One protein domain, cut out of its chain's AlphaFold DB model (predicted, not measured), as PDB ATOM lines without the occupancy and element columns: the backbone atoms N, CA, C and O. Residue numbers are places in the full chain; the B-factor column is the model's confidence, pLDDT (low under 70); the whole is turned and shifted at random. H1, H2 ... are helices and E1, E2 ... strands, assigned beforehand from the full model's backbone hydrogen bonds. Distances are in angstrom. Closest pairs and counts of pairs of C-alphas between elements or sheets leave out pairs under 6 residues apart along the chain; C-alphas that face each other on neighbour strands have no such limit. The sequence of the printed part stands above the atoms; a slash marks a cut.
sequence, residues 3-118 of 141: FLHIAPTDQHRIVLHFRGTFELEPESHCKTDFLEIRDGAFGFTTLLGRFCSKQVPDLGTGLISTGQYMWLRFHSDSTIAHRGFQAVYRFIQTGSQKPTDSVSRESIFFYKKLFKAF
ATOM      1  N   PHE A   3     152.127 163.623 145.924       85.75
ATOM      2  CA  PHE A   3     153.388 163.360 145.240       85.75
ATOM      3  C   PHE A   3     154.259 164.595 145.331       85.75
ATOM      4  O   PHE A   3     153.783 165.711 145.123       85.75
ATOM      5  N   LEU A   4     155.534 164.382 145.613       90.56
ATOM      6  CA  LEU A   4     156.551 165.408 145.493       90.56
ATOM      7  C   LEU A   4     157.460 165.021 144.331       90.56
ATOM      8  O   LEU A   4     158.123 163.989 144.391       90.56
ATOM      9  N   HIS A   5     157.483 165.848 143.292       90.56
ATOM     10  CA  HIS A   5     158.468 165.741 142.222       90.56
ATOM     11  C   HIS A   5     159.626 166.684 142.508       90.56
ATOM     12  O   HIS A   5     159.420 167.836 142.900       90.56
ATOM     13  N   ILE A   6     160.837 166.171 142.303       93.12
ATOM     14  CA  ILE A   6     162.085 166.884 142.548       93.12
ATOM     15  C   ILE A   6     162.927 166.802 141.275       93.12
ATOM     16  O   ILE A   6     163.153 165.711 140.751       93.12
ATOM     17  N   ALA A   7     163.355 167.947 140.753       91.19
ATOM     18  CA  ALA A   7     164.269 168.016 139.625       91.19
ATOM     19  C   ALA A   7     165.710 167.681 140.067       91.19
ATOM     20  O   ALA A   7     166.023 167.800 141.253       91.19
ATOM     21  N   PRO A   8     166.609 167.296 139.142       90.75
ATOM     22  CA  PRO A   8     167.951 166.833 139.494       90.75
ATOM     23  C   PRO A   8     168.795 167.880 140.230       90.75
ATOM     24  O   PRO A   8     169.614 167.522 141.072       90.75
ATOM     25  N   THR A   9     168.609 169.164 139.908       90.25
ATOM     26  CA  THR A   9     169.317 170.284 140.543       90.25
ATOM     27  C   THR A   9     168.413 171.512 140.666       90.25
ATOM     28  O   THR A   9     167.373 171.591 140.008       90.25
ATOM     29  N   ASP A  10     168.847 172.501 141.449       92.31
ATOM     30  CA  ASP A  10     168.180 173.805 141.612       92.31
ATOM     31  C   ASP A  10     168.177 174.662 140.337       92.31
ATOM     32  O   ASP A  10     167.345 175.553 140.182       92.31
ATOM     33  N   GLN A  11     169.056 174.336 139.388       90.69
ATOM     34  CA  GLN A  11     169.107 174.923 138.050       90.69
ATOM     35  C   GLN A  11     168.074 174.319 137.095       90.69
ATOM     36  O   GLN A  11     168.081 174.653 135.912       90.69
ATOM     37  N   HIS A  12     167.217 173.410 137.561       91.69
ATOM     38  CA  HIS A  12     166.150 172.831 136.758       91.69
ATOM     39  C   HIS A  12     164.772 173.289 137.226       91.69
ATOM     40  O   HIS A  12     164.498 173.459 138.414       91.69
ATOM     41  N   ARG A  13     163.870 173.416 136.257       93.25
ATOM     42  CA  ARG A  13     162.435 173.613 136.469       93.25
ATOM     43  C   ARG A  13     161.698 172.377 135.986       93.25
ATOM     44  O   ARG A  13     162.135 171.705 135.053       93.25
ATOM     45  N   ILE A  14     160.556 172.112 136.596       94.50
ATOM     46  CA  ILE A  14     159.660 171.019 136.245       94.50
ATOM     47  C   ILE A  14     158.580 171.590 135.334       94.50
ATOM     48  O   ILE A  14     157.901 172.547 135.702       94.50
ATOM     49  N   VAL A  15     158.415 170.998 134.153       94.38
ATOM     50  CA  VAL A  15     157.311 171.304 133.239       94.38
ATOM     51  C   VAL A  15     156.366 170.117 133.205       94.38
ATOM     52  O   VAL A  15     156.783 169.022 132.826       94.38
ATOM     53  N   LEU A  16     155.103 170.332 133.565       94.25
ATOM     54  CA  LEU A  16     154.063 169.310 133.601       94.25
ATOM     55  C   LEU A  16     153.004 169.549 132.523       94.25
ATOM     56  O   LEU A  16     152.500 170.660 132.352       94.25
ATOM     57  N   HIS A  17     152.620 168.472 131.840       93.12
ATOM     58  CA  HIS A  17     151.482 168.435 130.927       93.12
ATOM     59  C   HIS A  17     150.578 167.240 131.221       93.12
ATOM     60  O   HIS A  17     151.047 166.168 131.603       93.12
ATOM     61  N   PHE A  18     149.290 167.385 130.925       92.12
ATOM     62  CA  PHE A  18     148.386 166.245 130.797       92.12
ATOM     63  C   PHE A  18     148.477 165.669 129.382       92.12
ATOM     64  O   PHE A  18     148.522 166.407 128.396       92.12
ATOM     65  N   ARG A  19     148.546 164.342 129.265       87.12
ATOM     66  CA  ARG A  19     148.620 163.634 127.978       87.12
ATOM     67  C   ARG A  19     147.772 162.374 128.058       87.12
ATOM     68  O   ARG A  19     147.798 161.698 129.072       87.12
ATOM     69  N   GLY A  20     147.050 162.047 126.988       87.38
ATOM     70  CA  GLY A  20     146.192 160.863 126.955       87.38
ATOM     71  C   GLY A  20     144.873 161.094 127.691       87.38
ATOM     72  O   GLY A  20     143.954 161.681 127.126       87.38
ATOM     73  N   THR A  21     144.766 160.620 128.931       87.75
ATOM     74  CA  THR A  21     143.512 160.623 129.702       87.75
ATOM     75  C   THR A  21     143.501 161.710 130.773       87.75
ATOM     76  O   THR A  21     144.465 161.863 131.522       87.75
ATOM     77  N   PHE A  22     142.378 162.422 130.890       91.69
ATOM     78  CA  PHE A  22     142.060 163.259 132.045       91.69
ATOM     79  C   PHE A  22     140.547 163.273 132.265       91.69
ATOM     80  O   PHE A  22     139.808 163.972 131.572       91.69
ATOM     81  N   GLU A  23     140.089 162.472 133.218       91.25
ATOM     82  CA  GLU A  23     138.689 162.343 133.586       91.25
ATOM     83  C   GLU A  23     138.548 162.234 135.095       91.25
ATOM     84  O   GLU A  23     138.812 161.186 135.689       91.25
ATOM     85  N   LEU A  24     138.090 163.332 135.681       91.44
ATOM     86  CA  LEU A  24     137.647 163.461 137.061       91.44
ATOM     87  C   LEU A  24     136.182 163.916 137.076       91.44
ATOM     88  O   LEU A  24     135.618 164.236 136.027       91.44
ATOM     89  N   GLU A  25     135.552 163.895 138.250       90.81
ATOM     90  CA  GLU A  25     134.181 164.384 138.410       90.81
ATOM     91  C   GLU A  25     134.132 165.913 138.222       90.81
ATOM     92  O   GLU A  25     134.734 166.640 139.015       90.81
ATOM     93  N   PRO A  26     133.440 166.419 137.184       92.56
ATOM     94  CA  PRO A  26     133.368 167.843 136.909       92.56
ATOM     95  C   PRO A  26     132.384 168.529 137.840       92.56
ATOM     96  O   PRO A  26     131.205 168.186 137.890       92.56
ATOM     97  N   GLU A  27     132.873 169.557 138.518       92.31
ATOM     98  CA  GLU A  27     132.115 170.340 139.483       92.31
ATOM     99  C   GLU A  27     132.582 171.801 139.450       92.31
ATOM    100  O   GLU A  27     133.742 172.100 139.152       92.31
ATOM    101  N   SER A  28     131.697 172.730 139.817       93.06
ATOM    102  CA  SER A  28     132.113 174.099 140.116       93.06
ATOM    103  C   SER A  28     133.123 174.109 141.270       93.06
ATOM    104  O   SER A  28     132.896 173.511 142.319       93.06
ATOM    105  N   HIS A  29     134.243 174.810 141.091       91.31
ATOM    106  CA  HIS A  29     135.340 174.925 142.065       91.31
ATOM    107  C   HIS A  29     136.101 173.627 142.414       91.31
ATOM    108  O   HIS A  29     137.000 173.684 143.256       91.31
ATOM    109  N   CYS A  30     135.815 172.488 141.769       94.50
ATOM    110  CA  CYS A  30     136.550 171.228 141.937       94.50
ATOM    111  C   CYS A  30     136.724 170.794 143.406       94.50
ATOM    112  O   CYS A  30     137.860 170.687 143.890       94.50
ATOM    113  N   LYS A  31     135.637 170.596 144.158       92.94
ATOM    114  CA  LYS A  31     135.703 170.249 145.588       92.94
ATOM    115  C   LYS A  31     135.736 168.740 145.822       92.94
ATOM    116  O   LYS A  31     136.484 168.325 146.706       92.94
ATOM    117  N   THR A  32     135.004 167.964 145.024       89.88
ATOM    118  CA  THR A  32     134.874 166.503 145.178       89.88
ATOM    119  C   THR A  32     136.099 165.734 144.677       89.88
ATOM    120  O   THR A  32     136.944 165.323 145.471       89.88
ATOM    121  N   ASP A  33     136.249 165.585 143.359       91.75
ATOM    122  CA  ASP A  33     137.409 164.943 142.746       91.75
ATOM    123  C   ASP A  33     138.302 166.011 142.128       91.75
ATOM    124  O   ASP A  33     137.881 166.747 141.237       91.75
ATOM    125  N   PHE A  34     139.553 166.110 142.573       93.56
ATOM    126  CA  PHE A  34     140.466 167.106 142.028       93.56
ATOM    127  C   PHE A  34     141.924 166.672 142.046       93.56
ATOM    128  O   PHE A  34     142.401 165.987 142.956       93.56
ATOM    129  N   LEU A  35     142.650 167.164 141.047       94.25
ATOM    130  CA  LEU A  35     144.101 167.224 141.050       94.25
ATOM    131  C   LEU A  35     144.540 168.662 141.318       94.25
ATOM    132  O   LEU A  35     144.242 169.567 140.542       94.25
ATOM    133  N   GLU A  36     145.246 168.858 142.421       96.44
ATOM    134  CA  GLU A  36     145.853 170.123 142.819       96.44
ATOM    135  C   GLU A  36     147.361 170.066 142.571       96.44
ATOM    136  O   GLU A  36     148.005 169.082 142.935       96.44
ATOM    137  N   ILE A  37     147.915 171.108 141.952       97.38
ATOM    138  CA  ILE A  37     149.334 171.200 141.591       97.38
ATOM    139  C   ILE A  37     149.887 172.516 142.131       97.38
ATOM    140  O   ILE A  37     149.299 173.579 141.915       97.38
ATOM    141  N   ARG A  38     151.011 172.445 142.844       98.38
ATOM    142  CA  ARG A  38     151.634 173.573 143.537       98.38
ATOM    143  C   ARG A  38     153.116 173.702 143.214       98.38
ATOM    144  O   ARG A  38     153.806 172.710 142.977       98.38
ATOM    145  N   ASP A  39     153.574 174.943 143.219       98.31
ATOM    146  CA  ASP A  39     154.945 175.338 142.938       98.31
ATOM    147  C   ASP A  39     155.777 175.399 144.220       98.31
ATOM    148  O   ASP A  39     155.717 176.372 144.973       98.31
ATOM    149  N   GLY A  40     156.532 174.333 144.475       98.00
ATOM    150  CA  GLY A  40     157.322 174.159 145.686       98.00
ATOM    151  C   GLY A  40     157.173 172.767 146.297       98.00
ATOM    152  O   GLY A  40     156.559 171.868 145.726       98.00
ATOM    153  N   ALA A  41     157.775 172.573 147.472       97.38
ATOM    154  CA  ALA A  41     157.890 171.255 148.100       97.38
ATOM    155  C   ALA A  41     156.698 170.858 148.994       97.38
ATOM    156  O   ALA A  41     156.605 169.708 149.422       97.38
ATOM    157  N   PHE A  42     155.788 171.791 149.295       97.19
ATOM    158  CA  PHE A  42     154.764 171.596 150.324       97.19
ATOM    159  C   PHE A  42     153.352 171.935 149.846       97.19
ATOM    160  O   PHE A  42     153.153 172.794 148.988       97.19
ATOM    161  N   GLY A  43     152.349 171.338 150.493       96.75
ATOM    162  CA  GLY A  43     150.927 171.551 150.188       96.75
ATOM    163  C   GLY A  43     150.382 172.956 150.481       96.75
ATOM    164  O   GLY A  43     149.226 173.226 150.182       96.75
ATOM    165  N   PHE A  44     151.191 173.849 151.055       96.62
ATOM    166  CA  PHE A  44     150.854 175.259 151.294       96.62
ATOM    167  C   PHE A  44     151.582 176.223 150.341       96.62
ATOM    168  O   PHE A  44     151.433 177.434 150.462       96.62
ATOM    169  N   THR A  45     152.372 175.701 149.400       98.25
ATOM    170  CA  THR A  45     153.074 176.514 148.396       98.25
ATOM    171  C   THR A  45     152.125 177.016 147.300       98.25
ATOM    172  O   THR A  45     150.953 176.623 147.254       98.25
ATOM    173  N   THR A  46     152.601 177.922 146.442       98.50
ATOM    174  CA  THR A  46     151.791 178.634 145.441       98.50
ATOM    175  C   THR A  46     150.989 177.676 144.560       98.50
ATOM    176  O   THR A  46     151.526 176.705 144.036       98.50
ATOM    177  N   LEU A  47     149.691 177.938 144.385       98.19
ATOM    178  CA  LEU A  47     148.822 177.121 143.539       98.19
ATOM    179  C   LEU A  47     149.098 177.407 142.058       98.19
ATOM    180  O   LEU A  47     148.887 178.529 141.606       98.19
ATOM    181  N   LEU A  48     149.511 176.384 141.306       98.06
ATOM    182  CA  LEU A  48     149.635 176.459 139.845       98.06
ATOM    183  C   LEU A  48     148.308 176.150 139.155       98.06
ATOM    184  O   LEU A  48     147.990 176.732 138.123       98.06
ATOM    185  N   GLY A  49     147.523 175.236 139.722       96.94
ATOM    186  CA  GLY A  49     146.210 174.915 139.187       96.94
ATOM    187  C   GLY A  49     145.494 173.821 139.962       96.94
ATOM    188  O   GLY A  49     146.103 173.020 140.677       96.94
ATOM    189  N   ARG A  50     144.174 173.799 139.795       97.00
ATOM    190  CA  ARG A  50     143.283 172.778 140.336       97.00
ATOM    191  C   ARG A  50     142.325 172.335 139.241       97.00
ATOM    192  O   ARG A  50     141.674 173.172 138.626       97.00
ATOM    193  N   PHE A  51     142.265 171.031 138.998       96.00
ATOM    194  CA  PHE A  51     141.623 170.467 137.813       96.00
ATOM    195  C   PHE A  51     140.661 169.341 138.190       96.00
ATOM    196  O   PHE A  51     141.004 168.487 139.007       96.00
ATOM    197  N   CYS A  52     139.485 169.327 137.559       94.62
ATOM    198  CA  CYS A  52     138.443 168.313 137.747       94.62
ATOM    199  C   CYS A  52     137.616 168.056 136.468       94.62
ATOM    200  O   CYS A  52     136.437 167.751 136.522       94.62
ATOM    201  N   SER A  53     138.186 168.229 135.277       94.50
ATOM    202  CA  SER A  53     137.460 168.081 134.009       94.50
ATOM    203  C   SER A  53     137.303 166.623 133.541       94.50
ATOM    204  O   SER A  53     137.988 165.711 134.002       94.50
ATOM    205  N   LYS A  54     136.424 166.421 132.546       92.44
ATOM    206  CA  LYS A  54     136.279 165.167 131.770       92.44
ATOM    207  C   LYS A  54     137.099 165.133 130.474       92.44
ATOM    208  O   LYS A  54     136.957 164.217 129.669       92.44
ATOM    209  N   GLN A  55     137.887 166.172 130.231       92.94
ATOM    210  CA  GLN A  55     138.735 166.322 129.055       92.94
ATOM    211  C   GLN A  55     140.095 166.843 129.501       92.94
ATOM    212  O   GLN A  55     140.184 167.546 130.511       92.94
ATOM    213  N   VAL A  56     141.132 166.510 128.733       93.62
ATOM    214  CA  VAL A  56     142.503 166.984 128.950       93.62
ATOM    215  C   VAL A  56     142.517 168.517 128.930       93.62
ATOM    216  O   VAL A  56     142.173 169.090 127.897       93.62
ATOM    217  N   PRO A  57     142.890 169.188 130.038       93.50
ATOM    218  CA  PRO A  57     143.028 170.641 130.056       93.50
ATOM    219  C   PRO A  57     144.074 171.115 129.040       93.50
ATOM    220  O   PRO A  57     145.172 170.554 128.983       93.50
ATOM    221  N   ASP A  58     143.756 172.162 128.276       93.00
ATOM    222  CA  ASP A  58     144.743 172.847 127.441       93.00
ATOM    223  C   ASP A  58     145.602 173.766 128.316       93.00
ATOM    224  O   ASP A  58     145.122 174.747 128.884       93.00
ATOM    225  N   LEU A  59     146.873 173.398 128.470       93.50
ATOM    226  CA  LEU A  59     147.842 174.109 129.303       93.50
ATOM    227  C   LEU A  59     148.836 174.935 128.478       93.50
ATOM    228  O   LEU A  59     149.776 175.481 129.055       93.50
ATOM    229  N   GLY A  60     148.710 174.983 127.145       93.94
ATOM    230  CA  GLY A  60     149.685 175.644 126.275       93.94
ATOM    231  C   GLY A  60     151.119 175.149 126.512       93.94
ATOM    232  O   GLY A  60     151.466 174.011 126.187       93.94
ATOM    233  N   THR A  61     151.962 175.995 127.111       91.25
ATOM    234  CA  THR A  61     153.370 175.697 127.438       91.25
ATOM    235  C   THR A  61     153.561 174.752 128.632       91.25
ATOM    236  O   THR A  61     154.690 174.328 128.884       91.25
ATOM    237  N   GLY A  62     152.478 174.363 129.312       94.19
ATOM    238  CA  GLY A  62     152.494 173.484 130.481       94.19
ATOM    239  C   GLY A  62     152.552 174.256 131.796       94.19
ATOM    240  O   GLY A  62     152.776 175.463 131.825       94.19
ATOM    241  N   LEU A  63     152.361 173.546 132.907       96.88
ATOM    242  CA  LEU A  63     152.588 174.116 134.235       96.88
ATOM    243  C   LEU A  63     154.084 174.068 134.530       96.88
ATOM    244  O   LEU A  63     154.682 172.995 134.472       96.88
ATOM    245  N   ILE A  64     154.682 175.216 134.836       96.12
ATOM    246  CA  ILE A  64     156.128 175.356 135.033       96.12
ATOM    247  C   ILE A  64     156.382 175.757 136.486       96.12
ATOM    248  O   ILE A  64     155.829 176.754 136.948       96.12
ATOM    249  N   SER A  65     157.205 174.995 137.206       97.31
ATOM    250  CA  SER A  65     157.636 175.370 138.559       97.31
ATOM    251  C   SER A  65     158.623 176.541 138.531       97.31
ATOM    252  O   SER A  65     159.298 176.786 137.530       97.31
ATOM    253  N   THR A  66     158.767 177.253 139.647       96.69
ATOM    254  CA  THR A  66     159.797 178.282 139.821       96.69
ATOM    255  C   THR A  66     161.120 177.745 140.365       96.69
ATOM    256  O   THR A  66     162.134 178.434 140.310       96.69
ATOM    257  N   GLY A  67     161.151 176.501 140.831       95.50
ATOM    258  CA  GLY A  67     162.375 175.833 141.263       95.50
ATOM    259  C   GLY A  67     162.338 174.338 140.991       95.50
ATOM    260  O   GLY A  67     161.515 173.849 140.216       95.50
ATOM    261  N   GLN A  68     163.197 173.598 141.683       95.62
ATOM    262  CA  GLN A  68     163.329 172.153 141.506       95.62
ATOM    263  C   GLN A  68     162.189 171.326 142.116       95.62
ATOM    264  O   GLN A  68     162.291 170.108 142.127       95.62
ATOM    265  N   TYR A  69     161.138 171.935 142.668       97.12
ATOM    266  CA  TYR A  69     160.087 171.218 143.390       97.12
ATOM    267  C   TYR A  69     158.715 171.478 142.780       97.12
ATOM    268  O   TYR A  69     158.372 172.616 142.466       97.12
ATOM    269  N   MET A  70     157.910 170.425 142.673       97.31
ATOM    270  CA  MET A  70     156.499 170.524 142.322       97.31
ATOM    271  C   MET A  70     155.709 169.521 143.154       97.31
ATOM    272  O   MET A  70     155.995 168.320 143.152       97.31
ATOM    273  N   TRP A  71     154.710 170.020 143.872       96.56
ATOM    274  CA  TRP A  71     153.879 169.220 144.759       96.56
ATOM    275  C   TRP A  71     152.511 168.985 144.127       96.56
ATOM    276  O   TRP A  71     151.872 169.917 143.639       96.56
ATOM    277  N   LEU A  72     152.049 167.737 144.120       95.00
ATOM    278  CA  LEU A  72     150.763 167.343 143.554       95.00
ATOM    279  C   LEU A  72     149.928 166.645 144.619       95.00
ATOM    280  O   LEU A  72     150.431 165.816 145.377       95.00
ATOM    281  N   ARG A  73     148.620 166.892 144.615       93.06
ATOM    282  CA  ARG A  73     147.654 166.152 145.425       93.06
ATOM    283  C   ARG A  73     146.448 165.767 144.606       93.06
ATOM    284  O   ARG A  73     145.725 166.618 144.103       93.06
ATOM    285  N   PHE A  74     146.190 164.469 144.584       91.44
ATOM    286  CA  PHE A  74     144.918 163.927 144.149       91.44
ATOM    287  C   PHE A  74     144.011 163.710 145.366       91.44
ATOM    288  O   PHE A  74     144.384 163.014 146.325       91.44
ATOM    289  N   HIS A  75     142.835 164.325 145.340       90.81
ATOM    290  CA  HIS A  75     141.758 164.117 146.303       90.81
ATOM    291  C   HIS A  75     140.514 163.636 145.577       90.81
ATOM    292  O   HIS A  75     140.285 163.995 144.424       90.81
ATOM    293  N   SER A  76     139.756 162.789 146.261       86.50
ATOM    294  CA  SER A  76     138.593 162.150 145.697       86.50
ATOM    295  C   SER A  76     137.737 161.519 146.792       86.50
ATOM    296  O   SER A  76     138.280 161.131 147.832       86.50
ATOM    297  N   ASP A  77     136.432 161.405 146.558       82.88
ATOM    298  CA  ASP A  77     135.465 160.856 147.512       82.88
ATOM    299  C   ASP A  77     135.103 159.373 147.236       82.88
ATOM    300  O   ASP A  77     135.730 158.683 146.420       82.88
ATOM    301  N   SER A  78     134.086 158.845 147.923       78.81
ATOM    302  CA  SER A  78     133.616 157.461 147.764       78.81
ATOM    303  C   SER A  78     132.504 157.266 146.721       78.81
ATOM    304  O   SER A  78     132.021 156.140 146.580       78.81
ATOM    305  N   THR A  79     132.101 158.298 145.972       76.38
ATOM    306  CA  THR A  79     130.873 158.264 145.159       76.38
ATOM    307  C   THR A  79     131.138 157.926 143.682       76.38
ATOM    308  O   THR A  79     131.154 156.748 143.292       76.38
ATOM    309  N   ILE A  80     131.349 158.930 142.831       76.25
ATOM    310  CA  ILE A  80     131.488 158.807 141.378       76.25
ATOM    311  C   ILE A  80     132.942 158.489 141.034       76.25
ATOM    312  O   ILE A  80     133.872 158.963 141.669       76.25
ATOM    313  N   ALA A  81     133.173 157.616 140.051       75.62
ATOM    314  CA  ALA A  81     134.525 157.240 139.650       75.62
ATOM    315  C   ALA A  81     134.718 157.385 138.147       75.62
ATOM    316  O   ALA A  81     133.930 156.859 137.362       75.62
ATOM    317  N   HIS A  82     135.820 158.025 137.773       85.06
ATOM    318  CA  HIS A  82     136.245 158.202 136.392       85.06
ATOM    319  C   HIS A  82     137.604 157.537 136.128       85.06
ATOM    320  O   HIS A  82     138.195 156.921 137.022       85.06
ATOM    321  N   ARG A  83     138.082 157.603 134.875       85.38
ATOM    322  CA  ARG A  83     139.331 156.949 134.449       85.38
ATOM    323  C   ARG A  83     140.581 157.526 135.119       85.38
ATOM    324  O   ARG A  83     141.608 156.856 135.131       85.38
ATOM    325  N   GLY A  84     140.483 158.711 135.720       87.31
ATOM    326  CA  GLY A  84     141.602 159.381 136.364       87.31
ATOM    327  C   GLY A  84     142.405 160.201 135.366       87.31
ATOM    328  O   GLY A  84     141.865 160.683 134.374       87.31
ATOM    329  N   PHE A  85     143.696 160.380 135.623       88.44
ATOM    330  CA  PHE A  85     144.546 161.224 134.790       88.44
ATOM    331  C   PHE A  85     145.893 160.577 134.488       88.44
ATOM    332  O   PHE A  85     146.402 159.763 135.262       88.44
ATOM    333  N   GLN A  86     146.465 160.997 133.364       89.12
ATOM    334  CA  GLN A  86     147.851 160.773 133.004       89.12
ATOM    335  C   GLN A  86     148.542 162.131 132.850       89.12
ATOM    336  O   GLN A  86     148.180 162.963 132.012       89.12
ATOM    337  N   ALA A  87     149.551 162.350 133.687       89.25
ATOM    338  CA  ALA A  87     150.436 163.500 133.591       89.25
ATOM    339  C   ALA A  87     151.835 163.036 133.189       89.25
ATOM    340  O   ALA A  87     152.293 161.974 133.614       89.25
ATOM    341  N   VAL A  88     152.499 163.848 132.375       89.25
ATOM    342  CA  VAL A  88     153.911 163.708 132.035       89.25
ATOM    343  C   VAL A  88     154.637 164.949 132.515       89.25
ATOM    344  O   VAL A  88     154.125 166.065 132.385       89.25
ATOM    345  N   TYR A  89     155.835 164.757 133.045       89.50
ATOM    346  CA  TYR A  89     156.725 165.855 133.380       89.50
ATOM    347  C   TYR A  89     158.019 165.770 132.569       89.50
ATOM    348  O   TYR A  89     158.296 164.764 131.921       89.50
ATOM    349  N   ARG A  90     158.772 166.866 132.553       91.25
ATOM    350  CA  ARG A  90     160.143 166.952 132.036       91.25
ATOM    351  C   ARG A  90     160.893 168.036 132.796       91.25
ATOM    352  O   ARG A  90     160.261 168.927 133.369       91.25
ATOM    353  N   PHE A  91     162.216 168.000 132.741       91.44
ATOM    354  CA  PHE A  91     163.048 169.049 133.318       91.44
ATOM    355  C   PHE A  91     163.555 170.003 132.237       91.44
ATOM    356  O   PHE A  91     163.872 169.586 131.124       91.44
ATOM    357  N   ILE A  92     163.597 171.294 132.554       90.31
ATOM    358  CA  ILE A  92     164.273 172.307 131.737       90.31
ATOM    359  C   ILE A  92     165.353 172.970 132.566       90.31
ATOM    360  O   ILE A  92     165.109 173.334 133.713       90.31
ATOM    361  N   GLN A  93     166.535 173.132 131.986       88.62
ATOM    362  CA  GLN A  93     167.629 173.825 132.645       88.62
ATOM    363  C   GLN A  93     167.457 175.340 132.486       88.62
ATOM    364  O   GLN A  93     167.256 175.847 131.384       88.62
ATOM    365  N   THR A  94     167.539 176.073 133.591       81.69
ATOM    366  CA  THR A  94     167.571 177.534 133.618       81.69
ATOM    367  C   THR A  94     169.019 177.993 133.704       81.69
ATOM    368  O   THR A  94     169.516 178.289 134.782       81.69
ATOM    369  N   GLY A  95     169.727 177.991 132.571       71.69
ATOM    370  CA  GLY A  95     171.119 178.442 132.471       71.69
ATOM    371  C   GLY A  95     171.719 178.212 131.079       71.69
ATOM    372  O   GLY A  95     171.165 177.464 130.281       71.69
ATOM    373  N   SER A  96     172.859 178.844 130.778       61.19
ATOM    374  CA  SER A  96     173.525 178.857 129.457       61.19
ATOM    375  C   SER A  96     174.178 177.533 129.027       61.19
ATOM    376  O   SER A  96     174.995 177.525 128.105       61.19
ATOM    377  N   GLN A  97     173.880 176.414 129.688       56.94
ATOM    378  CA  GLN A  97     174.406 175.124 129.256       56.94
ATOM    379  C   GLN A  97     173.575 174.589 128.092       56.94
ATOM    380  O   GLN A  97     172.347 174.666 128.077       56.94
ATOM    381  N   LYS A  98     174.289 174.075 127.089       54.84
ATOM    382  CA  LYS A  98     173.736 173.404 125.913       54.84
ATOM    383  C   LYS A  98     172.688 172.380 126.382       54.84
ATOM    384  O   LYS A  98     173.011 171.656 127.322       54.84
ATOM    385  N   PRO A  99     171.491 172.301 125.768       54.97
ATOM    386  CA  PRO A  99     170.452 171.377 126.207       54.97
ATOM    387  C   PRO A  99     171.010 169.954 126.180       54.97
ATOM    388  O   PRO A  99     171.203 169.369 125.116       54.97
ATOM    389  N   THR A 100     171.349 169.413 127.342       54.12
ATOM    390  CA  THR A 100     171.562 167.985 127.504       54.12
ATOM    391  C   THR A 100     170.174 167.412 127.695       54.12
ATOM    392  O   THR A 100     169.564 167.571 128.752       54.12
ATOM    393  N   ASP A 101     169.635 166.842 126.616       54.12
ATOM    394  CA  ASP A 101     168.317 166.213 126.567       54.12
ATOM    395  C   ASP A 101     168.139 165.241 127.740       54.12
ATOM    396  O   ASP A 101     168.501 164.068 127.682       54.12
ATOM    397  N   SER A 102     167.561 165.728 128.833       55.44
ATOM    398  CA  SER A 102     167.166 164.922 129.979       55.44
ATOM    399  C   SER A 102     165.675 164.659 129.836       55.44
ATOM    400  O   SER A 102     164.815 165.290 130.450       55.44
ATOM    401  N   VAL A 103     165.361 163.725 128.936       62.78
ATOM    402  CA  VAL A 103     164.009 163.191 128.763       62.78
ATOM    403  C   VAL A 103     163.677 162.311 129.969       62.78
ATOM    404  O   VAL A 103     163.786 161.091 129.917       62.78
ATOM    405  N   SER A 104     163.246 162.917 131.070       58.56
ATOM    406  CA  SER A 104     162.618 162.202 132.184       58.56
ATOM    407  C   SER A 104     161.118 162.071 131.922       58.56
ATOM    408  O   SER A 104     160.306 162.834 132.428       58.56
ATOM    409  N   ARG A 105     160.738 161.106 131.074       62.06
ATOM    410  CA  ARG A 105     159.332 160.723 130.867       62.06
ATOM    411  C   ARG A 105     158.916 159.722 131.936       62.06
ATOM    412  O   ARG A 105     159.017 158.519 131.718       62.06
ATOM    413  N   GLU A 106     158.370 160.200 133.041       60.62
ATOM    414  CA  GLU A 106     157.566 159.344 133.910       60.62
ATOM    415  C   GLU A 106     156.097 159.732 133.780       60.62
ATOM    416  O   GLU A 106     155.732 160.909 133.752       60.62
ATOM    417  N   SER A 107     155.252 158.716 133.620       58.78
ATOM    418  CA  SER A 107     153.806 158.891 133.575       58.78
ATOM    419  C   SER A 107     153.238 158.656 134.959       58.78
ATOM    420  O   SER A 107     153.414 157.591 135.545       58.78
ATOM    421  N   ILE A 108     152.516 159.647 135.459       61.75
ATOM    422  CA  ILE A 108     151.783 159.530 136.706       61.75
ATOM    423  C   ILE A 108     150.389 159.011 136.359       61.75
ATOM    424  O   ILE A 108     149.592 159.753 135.786       61.75
ATOM    425  N   PHE A 109     150.104 157.747 136.683       60.69
ATOM    426  CA  PHE A 109     148.784 157.146 136.494       60.69
ATOM    427  C   PHE A 109     148.077 156.999 137.835       60.69
ATOM    428  O   PHE A 109     148.465 156.172 138.660       60.69
ATOM    429  N   PHE A 110     146.989 157.743 138.021       61.22
ATOM    430  CA  PHE A 110     146.098 157.528 139.158       61.22
ATOM    431  C   PHE A 110     144.754 157.009 138.698       61.22
ATOM    432  O   PHE A 110     143.939 157.745 138.157       61.22
ATOM    433  N   TYR A 111     144.527 155.722 138.958       55.41
ATOM    434  CA  TYR A 111     143.234 155.072 138.796       55.41
ATOM    435  C   TYR A 111     142.536 154.937 140.152       55.41
ATOM    436  O   TYR A 111     143.071 154.327 141.079       55.41
ATOM    437  N   LYS A 112     141.268 155.365 140.226       56.09
ATOM    438  CA  LYS A 112     140.356 155.076 141.356       56.09
ATOM    439  C   LYS A 112     140.097 153.573 141.565       56.09
ATOM    440  O   LYS A 112     139.483 153.178 142.557       56.09
ATOM    441  N   LYS A 113     140.541 152.709 140.639       46.19
ATOM    442  CA  LYS A 113     140.212 151.274 140.618       46.19
ATOM    443  C   LYS A 113     140.685 150.523 141.872       46.19
ATOM    444  O   LYS A 113     140.048 149.546 142.251       46.19
ATOM    445  N   LEU A 114     141.720 151.008 142.560       50.97
ATOM    446  CA  LEU A 114     142.243 150.367 143.773       50.97
ATOM    447  C   LEU A 114     141.464 150.695 145.062       50.97
ATOM    448  O   LEU A 114     141.567 149.929 146.012       50.97
ATOM    449  N   PHE A 115     140.622 151.737 145.110       49.56
ATOM    450  CA  PHE A 115     139.834 152.054 146.320       49.56
ATOM    451  C   PHE A 115     138.431 151.417 146.331       49.56
ATOM    452  O   PHE A 115     137.913 151.083 147.396       49.56
ATOM    453  N   LYS A 116     137.831 151.162 145.157       53.50
ATOM    454  CA  LYS A 116     136.522 150.483 145.053       53.50
ATOM    455  C   LYS A 116     136.585 149.003 145.432       53.50
ATOM    456  O   LYS A 116     135.679 148.522 146.102       53.50
ATOM    457  N   ALA A 117     137.644 148.290 145.040       51.59
ATOM    458  CA  ALA A 117     137.778 146.867 145.360       51.59
ATOM    459  C   ALA A 117     137.891 146.629 146.874       51.59
ATOM    460  O   ALA A 117     137.270 145.706 147.385       51.59
ATOM    461  N   PHE A 118     138.605 147.490 147.607       55.94
ATOM    462  CA  PHE A 118     138.749 147.351 149.057       55.94
ATOM    463  C   PHE A 118     137.483 147.740 149.825       55.94
ATOM    464  O   PHE A 118     137.069 147.001 150.713       55.94
TER     465      PHE A 118
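AT A GLANCE: This is residues 3 to 118 of the 141 residues of the protein "CUB domain-containing protein" of Schistosoma margrebowiei (UniProt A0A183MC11). Two small sheets lie face to face as a sandwich, E1, E5, E3 and E4 in one layer and E2, E6 and E7 in the other, with their strands running nearly the same line; the short helix H1 lies off at one end, on neither sheet. A long loop after E4 ties itself to E2 through residues 63 to 64, and another long loop joins E6 to E7. The printed part has 116 residues, with seven named strands followed by one named helix, in the order E1 to E7, then H1. Both sheets are antiparallel, ordered E1, E5, E3, E4 and E2, E6, E7; the class is mostly strand, though under half of the residues are in named elements. The whole is compact, with a radius of gyration of the C-alphas of 15.0 A, and elongated, spanning 50 by 28 by 27 A.

HOW THE PARTS SIT: E1, residues 3 to 6, is an edge strand, antiparallel to E5, residues 69 to 75; N 3 and O 72 are 2.8 A apart, within hydrogen-bond range. E2, residues 12 to 23, bends by 79 degrees at residue 20 and is antiparallel to E6, residues 84 to 93, with N 13 and O 92 at 2.8 A. The closest C-alphas of E2 and E5 are those of Ile 14 and Met 70, 6.9 A apart. E3, residues 34 to 39, forms a hairpin with the edge strand E4, residues 46 to 51, where N 37 and O 49 are 2.9 A apart. E3 is also antiparallel to E5, with N 36 and O 73 at 2.8 A. E6 forms a hairpin with E7, residues 107 to 110, where N 108 and O 87 are 3.0 A apart. The facing parts of the two sheets are 9.7 A centre to centre, their best planes 6 degrees apart. H1, residues 113 to 118, is apart from E6; 0 of its 2 O i to N i+4 pairs and 0 of its 3 O i to N i+3 pairs are within range.

IN THESE COORDINATES: E1 begins at C-alpha 3, (153.388, 163.360, 145.240). From first to last C-alpha, E2 measures 29.6 A, E3 16.7 A, E4 15.1 A, E5 19.9 A and E6 30.0 A; E1, E7 and H1 are shorter. E6 ends at C-alpha 93, (167.629, 173.825, 132.645), and H1 ends at C-alpha 118, (138.749, 147.351, 149.057).

THE WHOLE: The two C-alphas farthest apart, those of Ser 96 and Phe 118, are 50.9 A apart. The printed part has no cut. The links E4 to E5 and E6 to E7 are long. The mean pLDDT of the printed part is 84.8, and residues 96 to 118 are under 70.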